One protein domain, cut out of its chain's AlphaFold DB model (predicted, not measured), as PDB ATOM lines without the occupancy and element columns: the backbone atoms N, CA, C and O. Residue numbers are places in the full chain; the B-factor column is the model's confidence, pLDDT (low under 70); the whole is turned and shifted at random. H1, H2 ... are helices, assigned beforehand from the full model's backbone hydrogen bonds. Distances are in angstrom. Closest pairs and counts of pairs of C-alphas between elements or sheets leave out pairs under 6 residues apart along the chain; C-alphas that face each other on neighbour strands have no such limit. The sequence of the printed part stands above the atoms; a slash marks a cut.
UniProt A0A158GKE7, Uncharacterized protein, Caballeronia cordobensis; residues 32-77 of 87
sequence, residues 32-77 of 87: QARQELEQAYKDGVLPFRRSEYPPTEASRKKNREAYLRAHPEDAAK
ATOM      1  N   GLN A  32     135.718 127.017 133.621       95.44
ATOM      2  CA  GLN A  32     134.701 125.960 133.606       95.44
ATOM      3  C   GLN A  32     133.361 126.463 134.154       95.44
ATOM      4  O   GLN A  32     132.314 126.221 133.559       95.44
ATOM      5  N   ALA A  33     133.379 127.236 135.246       95.81
ATOM      6  CA  ALA A  33     132.160 127.829 135.793       95.81
ATOM      7  C   ALA A  33     131.492 128.813 134.813       95.81
ATOM      8  O   ALA A  33     130.265 128.845 134.721       95.81
ATOM      9  N   ARG A  34     132.271 129.602 134.058       96.44
ATOM     10  CA  ARG A  34     131.718 130.475 133.010       96.44
ATOM     11  C   ARG A  34     131.061 129.673 131.893       96.44
ATOM     12  O   ARG A  34     129.962 130.040 131.488       96.44
ATOM     13  N   GLN A  35     131.707 128.607 131.430       96.62
ATOM     14  CA  GLN A  35     131.174 127.751 130.368       96.62
ATOM     15  C   GLN A  35     129.849 127.104 130.782       96.62
ATOM     16  O   GLN A  35     128.877 127.137 130.031       96.62
ATOM     17  N   GLU A  36     129.773 126.583 132.006       95.38
ATOM     18  CA  GLU A  36     128.532 126.015 132.534       95.38
ATOM     19  C   GLU A  36     127.425 127.057 132.694       95.38
ATOM     20  O   GLU A  36     126.266 126.772 132.401       95.38
ATOM     21  N   LEU A  37     127.762 128.271 133.138       95.44
ATOM     22  CA  LEU A  37     126.788 129.356 133.235       95.44
ATOM     23  C   LEU A  37     126.239 129.742 131.861       95.44
ATOM     24  O   LEU A  37     125.030 129.911 131.722       95.44
ATOM     25  N   GLU A  38     127.098 129.855 130.846       94.44
ATOM     26  CA  GLU A  38     126.672 130.125 129.470       94.44
ATOM     27  C   GLU A  38     125.738 129.026 128.953       94.44
ATOM     28  O   GLU A  38     124.675 129.314 128.397       94.44
ATOM     29  N   GLN A  39     126.082 127.765 129.215       95.12
ATOM     30  CA  GLN A  39     125.234 126.633 128.868       95.12
ATOM     31  C   GLN A  39     123.883 126.687 129.601       95.12
ATOM     32  O   GLN A  39     122.835 126.521 128.980       95.12
ATOM     33  N   ALA A  40     123.870 127.023 130.892       94.62
ATOM     34  CA  ALA A  40     122.641 127.145 131.676       94.62
ATOM     35  C   ALA A  40     121.705 128.260 131.169       94.62
ATOM     36  O   ALA A  40     120.479 128.117 131.257       94.62
ATOM     37  N   TYR A  41     122.258 129.349 130.615       93.19
ATOM     38  CA  TYR A  41     121.478 130.376 129.919       93.19
ATOM     39  C   TYR A  41     120.851 129.834 128.630       93.19
ATOM     40  O   TYR A  41     119.644 129.992 128.437       93.19
ATOM     41  N   LYS A  42     121.633 129.137 127.793       94.00
ATOM     42  CA  LYS A  42     121.143 128.498 126.554       94.00
ATOM     43  C   LYS A  42     120.048 127.463 126.837       94.00
ATOM     44  O   LYS A  42     119.038 127.396 126.134       94.00
ATOM     45  N   ASP A  43     120.192 126.710 127.922       93.38
ATOM     46  CA  ASP A  43     119.215 125.709 128.355       93.38
ATOM     47  C   ASP A  43     117.971 126.311 129.033       93.38
ATOM     48  O   ASP A  43     117.012 125.584 129.319       93.38
ATOM     49  N   GLY A  44     117.964 127.625 129.287       93.31
ATOM     50  CA  GLY A  44     116.860 128.355 129.914       93.31
ATOM     51  C   GLY A  44     116.671 128.052 131.405       93.31
ATOM     52  O   GLY A  44     115.637 128.397 131.977       93.31
ATOM     53  N   VAL A  45     117.638 127.398 132.051       93.75
ATOM     54  CA  VAL A  45     117.533 126.974 133.459       93.75
ATOM     55  C   VAL A  45     117.605 128.167 134.406       93.75
ATOM     56  O   VAL A  45     116.986 128.141 135.464       93.75
ATOM     57  N   LEU A  46     118.323 129.226 134.037       92.44
ATOM     58  CA  LEU A  46     118.475 130.403 134.886       92.44
ATOM     59  C   LEU A  46     117.219 131.292 134.824       92.44
ATOM     60  O   LEU A  46     116.925 131.850 133.765       92.44
ATOM     61  N   PRO A  47     116.466 131.445 135.933       82.94
ATOM     62  CA  PRO A  47     115.301 132.313 135.955       82.94
ATOM     63  C   PRO A  47     115.715 133.787 135.996       82.94
ATOM     64  O   PRO A  47     116.600 134.179 136.753       82.94
ATOM     65  N   PHE A  48     114.999 134.640 135.261       74.00
ATOM     66  CA  PHE A  48     115.199 136.096 135.316       74.00
ATOM     67  C   PHE A  48     114.765 136.726 136.650       74.00
ATOM     68  O   PHE A  48     115.153 137.852 136.961       74.00
ATOM     69  N   ARG A  49     113.925 136.035 137.433       86.00
ATOM     70  CA  ARG A  49     113.384 136.514 138.711       86.00
ATOM     71  C   ARG A  49     113.586 135.474 139.802       86.00
ATOM     72  O   ARG A  49     113.328 134.295 139.596       86.00
ATOM     73  N   ARG A  50     113.943 135.932 141.004       86.44
ATOM     74  CA  ARG A  50     114.164 135.062 142.171       86.44
ATOM     75  C   ARG A  50     112.922 134.256 142.581       86.44
ATOM     76  O   ARG A  50     113.069 133.148 143.074       86.44
ATOM     77  N   SER A  51     111.720 134.798 142.376       89.50
ATOM     78  CA  SER A  51     110.449 134.124 142.689       89.50
ATOM     79  C   SER A  51     110.124 132.954 141.759       89.50
ATOM     80  O   SER A  51     109.268 132.146 142.084       89.50
ATOM     81  N   GLU A  52     110.781 132.880 140.602       86.62
ATOM     82  CA  GLU A  52     110.563 131.847 139.584       86.62
ATOM     83  C   GLU A  52     111.487 130.634 139.809       86.62
ATOM     84  O   GLU A  52     111.683 129.816 138.913       86.62
ATOM     85  N   TYR A  53     112.105 130.549 140.994       85.94
ATOM     86  CA  TYR A  53     112.960 129.444 141.404       85.94
ATOM     87  C   TYR A  53     112.210 128.497 142.362       85.94
ATOM     88  O   TYR A  53     111.637 128.977 143.344       85.94
ATOM     89  N   PRO A  54     112.274 127.168 142.157       89.31
ATOM     90  CA  PRO A  54     112.948 126.483 141.052       89.31
ATOM     91  C   PRO A  54     112.192 126.645 139.716       89.31
ATOM     92  O   PRO A  54     110.964 126.741 139.714       89.31
ATOM     93  N   PRO A  55     112.903 126.680 138.574       90.81
ATOM     94  CA  PRO A  55     112.290 126.947 137.278       90.81
ATOM     95  C   PRO A  55     111.373 125.798 136.843       90.81
ATOM     96  O   PRO A  55     111.784 124.639 136.785       90.81
ATOM     97  N   THR A  56     110.138 126.128 136.467       93.38
ATOM     98  CA  THR A  56     109.228 125.188 135.792       93.38
ATOM     99  C   THR A  56     109.618 125.014 134.322       93.38
ATOM    100  O   THR A  56     110.303 125.865 133.754       93.38
ATOM    101  N   GLU A  57     109.143 123.961 133.654       93.50
ATOM    102  CA  GLU A  57     109.400 123.762 132.216       93.50
ATOM    103  C   GLU A  57     108.896 124.929 131.357       93.50
ATOM    104  O   GLU A  57     109.594 125.395 130.456       93.50
ATOM    105  N   ALA A  58     107.721 125.471 131.691       93.00
ATOM    106  CA  ALA A  58     107.180 126.660 131.036       93.00
ATOM    107  C   ALA A  58     108.107 127.876 131.209       93.00
ATOM    108  O   ALA A  58     108.350 128.616 130.253       93.00
ATOM    109  N   SER A  59     108.674 128.047 132.408       92.81
ATOM    110  CA  SER A  59     109.649 129.107 132.681       92.81
ATOM    111  C   SER A  59     110.937 128.885 131.893       92.81
ATOM    112  O   SER A  59     111.430 129.820 131.270       92.81
ATOM    113  N   ARG A  60     111.442 127.645 131.820       93.62
ATOM    114  CA  ARG A  60     112.636 127.303 131.029       93.62
ATOM    115  C   ARG A  60     112.458 127.600 129.545       93.62
ATOM    116  O   ARG A  60     113.338 128.206 128.937       93.62
ATOM    117  N   LYS A  61     111.304 127.239 128.973       94.56
ATOM    118  CA  LYS A  61     110.967 127.543 127.576       94.56
ATOM    119  C   LYS A  61     110.978 129.051 127.322       94.56
ATOM    120  O   LYS A  61     111.680 129.516 126.429       94.56
ATOM    121  N   LYS A  62     110.269 129.817 128.155       93.62
ATOM    122  CA  LYS A  62     110.236 131.285 128.074       93.62
ATOM    123  C   LYS A  62     111.632 131.898 128.220       93.62
ATOM    124  O   LYS A  62     111.955 132.855 127.518       93.62
ATOM    125  N   ASN A  63     112.464 131.352 129.108       93.75
ATOM    126  CA  ASN A  63     113.824 131.834 129.318       93.75
ATOM    127  C   ASN A  63     114.702 131.591 128.088       93.75
ATOM    128  O   ASN A  63     115.402 132.506 127.659       93.75
ATOM    129  N   ARG A  64     114.609 130.402 127.481       93.56
ATOM    130  CA  ARG A  64     115.305 130.074 126.231       93.56
ATOM    131  C   ARG A  64     114.870 130.997 125.093       93.56
ATOM    132  O   ARG A  64     115.713 131.531 124.386       93.56
ATOM    133  N   GLU A  65     113.572 131.238 124.933       93.88
ATOM    134  CA  GLU A  65     113.053 132.165 123.914       93.88
ATOM    135  C   GLU A  65     113.562 133.599 124.120       93.88
ATOM    136  O   GLU A  65     113.917 134.285 123.161       93.88
ATOM    137  N   ALA A  66     113.618 134.061 125.373       92.56
ATOM    138  CA  ALA A  66     114.191 135.360 125.703       92.56
ATOM    139  C   ALA A  66     115.699 135.413 125.409       92.56
ATOM    140  O   ALA A  66     116.158 136.411 124.856       92.56
ATOM    141  N   TYR A  67     116.440 134.342 125.719       93.31
ATOM    142  CA  TYR A  67     117.860 134.212 125.385       93.31
ATOM    143  C   TYR A  67     118.078 134.290 123.870       93.31
ATOM    144  O   TYR A  67     118.831 135.139 123.416       93.31
ATOM    145  N   LEU A  68     117.357 133.501 123.067       94.06
ATOM    146  CA  LEU A  68     117.489 133.500 121.602       94.06
ATOM    147  C   LEU A  68     117.125 134.845 120.961       94.06
ATOM    148  O   LEU A  68     117.698 135.225 119.947       94.06
ATOM    149  N   ARG A  69     116.186 135.590 121.557       93.69
ATOM    150  CA  ARG A  69     115.867 136.954 121.109       93.69
ATOM    151  C   ARG A  69     117.030 137.922 121.336       93.69
ATOM    152  O   ARG A  69     117.210 138.833 120.537       93.69
ATOM    153  N   ALA A  70     117.773 137.750 122.428       92.75
ATOM    154  CA  ALA A  70     118.953 138.551 122.740       92.75
ATOM    155  C   ALA A  70     120.213 138.071 121.993       92.75
ATOM    156  O   ALA A  70     121.086 138.887 121.714       92.75
ATOM    157  N   HIS A  71     120.268 136.780 121.649       92.38
ATOM    158  CA  HIS A  71     121.380 136.084 120.995       92.38
ATOM    159  C   HIS A  71     120.918 135.414 119.687       92.38
ATOM    160  O   HIS A  71     120.850 134.181 119.599       92.38
ATOM    161  N   PRO A  72     120.542 136.200 118.662       91.62
ATOM    162  CA  PRO A  72     120.026 135.662 117.403       91.62
ATOM    163  C   PRO A  72     121.035 134.764 116.667       91.62
ATOM    164  O   PRO A  72     120.634 133.857 115.938       91.62
ATOM    165  N   GLU A  73     122.338 134.959 116.879       91.25
ATOM    166  CA  GLU A  73     123.415 134.132 116.328       91.25
ATOM    167  C   GLU A  73     123.389 132.679 116.822       91.25
ATOM    168  O   GLU A  73     123.887 131.783 116.137       91.25
ATOM    169  N   ASP A  74     122.801 132.431 117.993       86.31
ATOM    170  CA  ASP A  74     122.675 131.094 118.569       86.31
ATOM    171  C   ASP A  74     121.402 130.380 118.094       86.31
ATOM    172  O   ASP A  74     121.364 129.152 118.090       86.31
ATOM    173  N   ALA A  75     120.394 131.112 117.603       77.81
ATOM    174  CA  ALA A  75     119.181 130.525 117.022       77.81
ATOM    175  C   ALA A  75     119.446 129.786 115.699       77.81
ATOM    176  O   ALA A  75     118.720 128.860 115.347       77.81
ATOM    177  N   ALA A  76     120.488 130.187 114.968       72.50
ATOM    178  CA  ALA A  76     120.879 129.563 113.706       72.50
ATOM    179  C   ALA A  76     121.696 128.270 113.890       72.50
ATOM    180  O   ALA A  76     121.965 127.572 112.910       72.50
ATOM    181  N   LYS A  77     122.115 127.947 115.122       67.00
ATOM    182  CA  LYS A  77     122.939 126.772 115.422       67.00
ATOM    183  C   LYS A  77     122.039 125.655 115.964       67.00
ATOM    184  O   LYS A  77     121.313 125.888 116.930       67.00
TER     185      LYS A  77
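This is residues 32 to 77 of the 87 residues of an uncharacterized protein of Caballeronia cordobensis (UniProt A0A158GKE7). Two helices make a lopsided T: H2, the longest helix, is the bar, and H1 is the stem, with its last residues meeting the later part of H2. The long loop of residues 43 to 56 lies on the same side of H2 as H1 and leads back to the beginning of H2, while the short H3 sits just past the other end of H2. The printed part has 46 residues with three named helices, in the order H1, H2, H3 along the chain, and no named strand; the class is all helix. The whole is compact, with a radius of gyration of the C-alphas of 10.7 A, and the C-alphas span 30 by 24 by 14 A along their three main axes.

H2, residues 57 to 70, touches H1, residues 32 to 42, with its residues 63 to 68 alone. The closest C-alphas of these two helices are those of Lys 42 and Arg 64, 6.1 A apart. Their lines stand about perpendicular, at 81 degrees, and their centres are 15.1 A apart. H3, residues 72 to 75, is close to H2 but not clearly touching it, with 2 pairs of C-alphas within 8 A; the closest C-alphas are those of Leu 68 and Ala 75, 5.7 A apart. H1 and H3 are apart. In H1 and H2 every pair of O of residue i and N of residue i+4 is within hydrogen-bond range. H3, with 4 residues, is too short for such a pair; its 1 pair of O of residue i and N of residue i+3 is within range.

H2 has 14 residues, Glu 57 to Ala 70, and measures 20.0 A from first to last C-alpha. It begins with C-alpha 57 at (109.400, 123.762, 132.216). H1 has 11 residues, Gln 32 to Lys 42, and measures 15.5 A, from C-alpha 32 at (134.701, 125.960, 133.606) to C-alpha 42 at (121.143, 128.498, 126.554). H3 has 4 residues, Pro 72 to Ala 75, measures 5.2 A and ends with C-alpha 75 at (119.181, 130.525, 117.022).

The two C-alphas farthest apart are those of Ser 51, in the long link from H1 to H2, and Ala 76, after H3; they are 31.1 A apart. The link from H1 to H2 is long, with 14 residues, and the link from H2 to H3 is tight, with 1 residue. The printed part runs from residue 32 to residue 77 and has no cut. The mean pLDDT of the printed part is 90.7, and the model's confidence is under 70 at 1 residue, Lys 77.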